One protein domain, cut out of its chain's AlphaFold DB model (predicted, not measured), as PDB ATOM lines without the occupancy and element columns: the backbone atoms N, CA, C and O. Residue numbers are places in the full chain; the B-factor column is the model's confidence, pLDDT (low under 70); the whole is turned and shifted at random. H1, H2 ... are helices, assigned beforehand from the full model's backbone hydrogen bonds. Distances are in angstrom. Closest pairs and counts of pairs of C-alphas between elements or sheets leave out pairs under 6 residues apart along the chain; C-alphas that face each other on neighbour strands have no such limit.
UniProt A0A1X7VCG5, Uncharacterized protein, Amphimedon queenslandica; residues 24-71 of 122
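Overview. This is residues 24 to 71 of the 122 residues of an uncharacterized protein of Amphimedon queenslandica (UniProt A0A1X7VCG5). With little regular structure, this is a long, narrow loop: H1 and H2 lie towards one end, from which the backbone runs out to a tip near Met 56 and folds back through H3 until residue 71 comes near residue 24. Residues 54 to 61 stick out. The printed part has 48 residues with three named helices, H1, H2, H3, and no named strand: all helix, with 12 residues in named elements. It is only just extended, close to loose, radius of gyration of the C-alphas 14.5 A, spanning 44 by 15 by 15 A.

Along the chain. Find C-alpha 26 at (-18.514, -42.311, -17.100); H1 runs to residue 29, 5.5 A. H2 is residues 37 to 40, 4.9 A. H3, residues 60 to 63, 5.8 A, ends at (-18.589, -57.758, 1.726).

Arrangement. H1 and H2 only just touch, with 3 pairs of C-alphas within 8 A, closest Thr 26 and Asp 40, 5.0 A. H3 is apart from both. Each helix is too short for an O i to N i+4 pair; its one O i to N i+3 pair is within range.

Size, cuts and confidence. C-alphas 33 and 56 are farthest apart, 45.0 A; C-alphas 24 and 71 are 7.2 A apart. The H2 to H3 link is long, 19 residues. The printed part has no cut, and no printed residue is under pLDDT 70.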
ATOM      1  N   PRO A  24     -12.855 -39.033 -12.497       90.06
ATOM      2  CA  PRO A  24     -13.209 -39.715 -13.737       90.06
ATOM      3  C   PRO A  24     -14.728 -39.815 -13.910       90.06
ATOM      4  O   PRO A  24     -15.434 -40.331 -13.038       90.06
ATOM      5  N   ARG A  25     -15.237 -39.372 -15.064       94.19
ATOM      6  CA  ARG A  25     -16.669 -39.442 -15.388       94.19
ATOM      7  C   ARG A  25     -16.952 -40.604 -16.316       94.19
ATOM      8  O   ARG A  25     -16.144 -40.940 -17.174       94.19
ATOM      9  N   THR A  26     -18.128 -41.205 -16.211       94.88
ATOM     10  CA  THR A  26     -18.514 -42.311 -17.100       94.88
ATOM     11  C   THR A  26     -18.594 -41.893 -18.557       94.88
ATOM     12  O   THR A  26     -18.269 -42.695 -19.430       94.88
ATOM     13  N   SER A  27     -18.989 -40.645 -18.813       94.00
ATOM     14  CA  SER A  27     -19.035 -40.047 -20.144       94.00
ATOM     15  C   SER A  27     -17.660 -39.899 -20.799       94.00
ATOM     16  O   SER A  27     -17.590 -39.915 -22.026       94.00
ATOM     17  N   ASP A  28     -16.576 -39.834 -20.016       93.88
ATOM     18  CA  ASP A  28     -15.207 -39.763 -20.542       93.88
ATOM     19  C   ASP A  28     -14.755 -41.117 -21.118       93.88
ATOM     20  O   ASP A  28     -13.996 -41.170 -22.085       93.88
ATOM     21  N   PHE A  29     -15.242 -42.226 -20.547       94.50
ATOM     22  CA  PHE A  29     -14.866 -43.589 -20.950       94.50
ATOM     23  C   PHE A  29     -15.881 -44.245 -21.891       94.50
ATOM     24  O   PHE A  29     -15.522 -45.112 -22.688       94.50
ATOM     25  N   TYR A  30     -17.154 -43.862 -21.796       95.94
ATOM     26  CA  TYR A  30     -18.252 -44.506 -22.504       95.94
ATOM     27  C   TYR A  30     -19.198 -43.490 -23.128       95.94
ATOM     28  O   TYR A  30     -19.455 -42.414 -22.598       95.94
ATOM     29  N   ARG A  31     -19.831 -43.881 -24.237       95.56
ATOM     30  CA  ARG A  31     -20.905 -43.086 -24.833       95.56
ATOM     31  C   ARG A  31     -22.175 -43.198 -23.990       95.56
ATOM     32  O   ARG A  31     -22.874 -44.210 -24.052       95.56
ATOM     33  N   THR A  32     -22.501 -42.139 -23.262       94.50
ATOM     34  CA  THR A  32     -23.691 -42.074 -22.409       94.50
ATOM     35  C   THR A  32     -24.875 -41.407 -23.119       94.50
ATOM     36  O   THR A  32     -24.711 -40.671 -24.098       94.50
ATOM     37  N   LYS A  33     -26.104 -41.700 -22.674       94.44
ATOM     38  CA  LYS A  33     -27.329 -41.019 -23.134       94.44
ATOM     39  C   LYS A  33     -28.279 -40.785 -21.963       94.44
ATOM     40  O   LYS A  33     -28.727 -41.746 -21.345       94.44
ATOM     41  N   ASN A  34     -28.643 -39.524 -21.723       90.44
ATOM     42  CA  ASN A  34     -29.660 -39.123 -20.740       90.44
ATOM     43  C   ASN A  34     -29.449 -39.725 -19.338       90.44
ATOM     44  O   ASN A  34     -30.397 -40.193 -18.710       90.44
ATOM     45  N   ILE A  35     -28.209 -39.738 -18.841       94.31
ATOM     46  CA  ILE A  35     -27.923 -40.197 -17.478       94.31
ATOM     47  C   ILE A  35     -27.924 -39.020 -16.489       94.31
ATOM     48  O   ILE A  35     -27.421 -37.947 -16.816       94.31
ATOM     49  N   PRO A  36     -28.484 -39.191 -15.279       94.50
ATOM     50  CA  PRO A  36     -28.314 -38.245 -14.186       94.50
ATOM     51  C   PRO A  36     -26.842 -38.043 -13.818       94.50
ATOM     52  O   PRO A  36     -26.050 -38.983 -13.855       94.50
ATOM     53  N   GLU A  37     -26.514 -36.847 -13.333       94.38
ATOM     54  CA  GLU A  37     -25.163 -36.463 -12.894       94.38
ATOM     55  C   GLU A  37     -24.561 -37.429 -11.862       94.38
ATOM     56  O   GLU A  37     -23.369 -37.720 -11.892       94.38
ATOM     57  N   ARG A  38     -25.399 -37.993 -10.984       93.94
ATOM     58  CA  ARG A  38     -24.981 -38.986  -9.985       93.94
ATOM     59  C   ARG A  38     -24.482 -40.298 -10.602       93.94
ATOM     60  O   ARG A  38     -23.658 -40.964  -9.989       93.94
ATOM     61  N   PHE A  39     -25.008 -40.699 -11.759       94.81
ATOM     62  CA  PHE A  39     -24.498 -41.870 -12.476       94.81
ATOM     63  C   PHE A  39     -23.318 -41.510 -13.363       94.81
ATOM     64  O   PHE A  39     -22.464 -42.360 -13.571       94.81
ATOM     65  N   ASP A  40     -23.238 -40.261 -13.829       95.69
ATOM     66  CA  ASP A  40     -22.089 -39.828 -14.615       95.69
ATOM     67  C   ASP A  40     -20.813 -39.708 -13.778       95.69
ATOM     68  O   ASP A  40     -19.720 -40.028 -14.238       95.69
ATOM     69  N   ARG A  41     -20.953 -39.294 -12.520       94.62
ATOM     70  CA  ARG A  41     -19.841 -39.155 -11.582       94.62
ATOM     71  C   ARG A  41     -19.984 -40.146 -10.421       94.62
ATOM     72  O   ARG A  41     -20.716 -39.854  -9.468       94.62
ATOM     73  N   PRO A  42     -19.283 -41.295 -10.461       93.06
ATOM     74  CA  PRO A  42     -19.392 -42.318  -9.423       93.06
ATOM     75  C   PRO A  42     -19.002 -41.806  -8.030       93.06
ATOM     76  O   PRO A  42     -19.587 -42.244  -7.041       93.06
ATOM     77  N   ASP A  43     -18.114 -40.813  -7.944       90.94
ATOM     78  CA  ASP A  43     -17.652 -40.230  -6.676       90.94
ATOM     79  C   ASP A  43     -18.750 -39.512  -5.880       90.94
ATOM     80  O   ASP A  43     -18.648 -39.353  -4.660       90.94
ATOM     81  N   LEU A  44     -19.847 -39.097  -6.533       91.31
ATOM     82  CA  LEU A  44     -21.005 -38.548  -5.819       91.31
ATOM     83  C   LEU A  44     -21.765 -39.622  -5.031       91.31
ATOM     84  O   LEU A  44     -22.559 -39.293  -4.141       91.31
ATOM     85  N   ILE A  45     -21.559 -40.902  -5.338       90.88
ATOM     86  CA  ILE A  45     -22.228 -41.999  -4.654       90.88
ATOM     87  C   ILE A  45     -21.453 -42.373  -3.385       90.88
ATOM     88  O   ILE A  45     -20.528 -43.176  -3.390       90.88
ATOM     89  N   LYS A  46     -21.896 -41.807  -2.260       89.00
ATOM     90  CA  LYS A  46     -21.328 -42.048  -0.925       89.00
ATOM     91  C   LYS A  46     -21.973 -43.251  -0.226       89.00
ATOM     92  O   LYS A  46     -23.062 -43.685  -0.596       89.00
ATOM     93  N   GLY A  47     -21.319 -43.733   0.832       87.56
ATOM     94  CA  GLY A  47     -21.827 -44.800   1.710       87.56
ATOM     95  C   GLY A  47     -21.304 -46.199   1.386       87.56
ATOM     96  O   GLY A  47     -21.598 -47.140   2.112       87.56
ATOM     97  N   TYR A  48     -20.501 -46.318   0.334       85.75
ATOM     98  CA  TYR A  48     -19.740 -47.516   0.018       85.75
ATOM     99  C   TYR A  48     -18.374 -47.373   0.652       85.75
ATOM    100  O   TYR A  48     -17.634 -46.490   0.244       85.75
ATOM    101  N   ASN A  49     -18.111 -48.149   1.695       73.19
ATOM    102  CA  ASN A  49     -16.817 -48.371   2.335       73.19
ATOM    103  C   ASN A  49     -17.073 -49.328   3.500       73.19
ATOM    104  O   ASN A  49     -18.069 -49.192   4.215       73.19
ATOM    105  N   THR A  50     -16.170 -50.273   3.747       70.94
ATOM    106  CA  THR A  50     -16.219 -51.012   5.011       70.94
ATOM    107  C   THR A  50     -15.857 -50.069   6.144       70.94
ATOM    108  O   THR A  50     -14.762 -49.504   6.149       70.94
ATOM    109  N   VAL A  51     -16.745 -49.947   7.130       79.75
ATOM    110  CA  VAL A  51     -16.350 -49.449   8.450       79.75
ATOM    111  C   VAL A  51     -15.138 -50.276   8.898       79.75
ATOM    112  O   VAL A  51     -15.168 -51.501   8.735       79.75
ATOM    113  N   PRO A  52     -14.058 -49.652   9.401       82.69
ATOM    114  CA  PRO A  52     -12.897 -50.390   9.874       82.69
ATOM    115  C   PRO A  52     -13.335 -51.359  10.977       82.69
ATOM    116  O   PRO A  52     -13.710 -50.955  12.075       82.69
ATOM    117  N   GLN A  53     -13.328 -52.649  10.649       84.62
ATOM    118  CA  GLN A  53     -13.748 -53.735  11.522       84.62
ATOM    119  C   GLN A  53     -12.551 -54.637  11.792       84.62
ATOM    120  O   GLN A  53     -11.731 -54.885  10.906       84.62
ATOM    121  N   ASN A  54     -12.461 -55.148  13.018       89.94
ATOM    122  CA  ASN A  54     -11.435 -56.117  13.368       89.94
ATOM    123  C   ASN A  54     -11.540 -57.342  12.429       89.94
ATOM    124  O   ASN A  54     -12.628 -57.921  12.331       89.94
ATOM    125  N   PRO A  55     -10.440 -57.761  11.775       89.00
ATOM    126  CA  PRO A  55     -10.434 -58.919  10.883       89.00
ATOM    127  C   PRO A  55     -11.005 -60.198  11.512       89.00
ATOM    128  O   PRO A  55     -11.662 -60.964  10.815       89.00
ATOM    129  N   MET A  56     -10.830 -60.391  12.825       94.31
ATOM    130  CA  MET A  56     -11.342 -61.538  13.586       94.31
ATOM    131  C   MET A  56     -12.874 -61.602  13.624       94.31
ATOM    132  O   MET A  56     -13.449 -62.681  13.715       94.31
ATOM    133  N   TYR A  57     -13.550 -60.455  13.545       90.69
ATOM    134  CA  TYR A  57     -15.010 -60.372  13.625       90.69
ATOM    135  C   TYR A  57     -15.668 -60.153  12.259       90.69
ATOM    136  O   TYR A  57     -16.871 -59.904  12.206       90.69
ATOM    137  N   ARG A  58     -14.910 -60.215  11.157       89.62
ATOM    138  CA  ARG A  58     -15.416 -59.937   9.808       89.62
ATOM    139  C   ARG A  58     -16.420 -61.012   9.377       89.62
ATOM    140  O   ARG A  58     -16.086 -62.189   9.304       89.62
ATOM    141  N   THR A  59     -17.641 -60.603   9.048       90.06
ATOM    142  CA  THR A  59     -18.676 -61.511   8.528       90.06
ATOM    143  C   THR A  59     -18.724 -61.466   7.002       90.06
ATOM    144  O   THR A  59     -18.277 -60.501   6.380       90.06
ATOM    145  N   SER A  60     -19.300 -62.491   6.373       90.12
ATOM    146  CA  SER A  60     -19.519 -62.514   4.920       90.12
ATOM    147  C   SER A  60     -20.416 -61.364   4.453       90.12
ATOM    148  O   SER A  60     -20.158 -60.776   3.405       90.12
ATOM    149  N   SER A  61     -21.408 -60.970   5.255       89.50
ATOM    150  CA  SER A  61     -22.313 -59.860   4.942       89.50
ATOM    151  C   SER A  61     -21.602 -58.510   4.807       89.50
ATOM    152  O   SER A  61     -22.077 -57.669   4.052       89.50
ATOM    153  N   VAL A  62     -20.445 -58.302   5.457       87.62
ATOM    154  CA  VAL A  62     -19.683 -57.041   5.339       87.62
ATOM    155  C   VAL A  62     -19.137 -56.808   3.929       87.62
ATOM    156  O   VAL A  62     -18.755 -55.694   3.582       87.62
ATOM    157  N   THR A  63     -19.039 -57.867   3.119       88.12
ATOM    158  CA  THR A  63     -18.589 -57.758   1.726       88.12
ATOM    159  C   THR A  63     -19.620 -57.029   0.869       88.12
ATOM    160  O   THR A  63     -19.249 -56.299  -0.053       88.12
ATOM    161  N   TYR A  64     -20.908 -57.147   1.197       90.69
ATOM    162  CA  TYR A  64     -21.954 -56.424   0.498       90.69
ATOM    163  C   TYR A  64     -21.860 -54.921   0.794       90.69
ATOM    164  O   TYR A  64     -21.777 -54.509   1.948       90.69
ATOM    165  N   GLY A  65     -21.845 -54.093  -0.254       88.56
ATOM    166  CA  GLY A  65     -21.716 -52.636  -0.127       88.56
ATOM    167  C   GLY A  65     -20.324 -52.136   0.284       88.56
ATOM    168  O   GLY A  65     -20.138 -50.932   0.433       88.56
ATOM    169  N   SER A  66     -19.339 -53.030   0.441       89.62
ATOM    170  CA  SER A  66     -17.958 -52.653   0.781       89.62
ATOM    171  C   SER A  66     -17.250 -51.864  -0.317       89.62
ATOM    172  O   SER A  66     -16.470 -50.964  -0.015       89.62
ATOM    173  N   GLN A  67     -17.522 -52.212  -1.576       90.62
ATOM    174  CA  GLN A  67     -16.825 -51.682  -2.739       90.62
ATOM    175  C   GLN A  67     -17.613 -50.522  -3.361       90.62
ATOM    176  O   GLN A  67     -18.786 -50.715  -3.697       90.62
ATOM    177  N   PRO A  68     -16.998 -49.340  -3.557       91.88
ATOM    178  CA  PRO A  68     -17.645 -48.233  -4.244       91.88
ATOM    179  C   PRO A  68     -17.839 -48.525  -5.732       91.88
ATOM    180  O   PRO A  68     -17.068 -49.283  -6.334       91.88
ATOM    181  N   PRO A  69     -18.865 -47.920  -6.349       93.38
ATOM    182  CA  PRO A  69     -19.067 -48.059  -7.775       93.38
ATOM    183  C   PRO A  69     -17.967 -47.322  -8.551       93.38
ATOM    184  O   PRO A  69     -17.464 -46.285  -8.133       93.38
ATOM    185  N   SER A  70     -17.620 -47.867  -9.711       93.00
ATOM    186  CA  SER A  70     -16.642 -47.316 -10.654       93.00
ATOM    187  C   SER A  70     -17.321 -46.916 -11.966       93.00
ATOM    188  O   SER A  70     -18.446 -47.351 -12.247       93.00
ATOM    189  N   VAL A  71     -16.621 -46.150 -12.808       95.38
ATOM    190  CA  VAL A  71     -17.075 -45.762 -14.153       95.38
ATOM    191  C   VAL A  71     -17.494 -46.962 -15.012       95.38
ATOM    192  O   VAL A  71     -18.395 -46.848 -15.834       95.38
TER     193      VAL A  71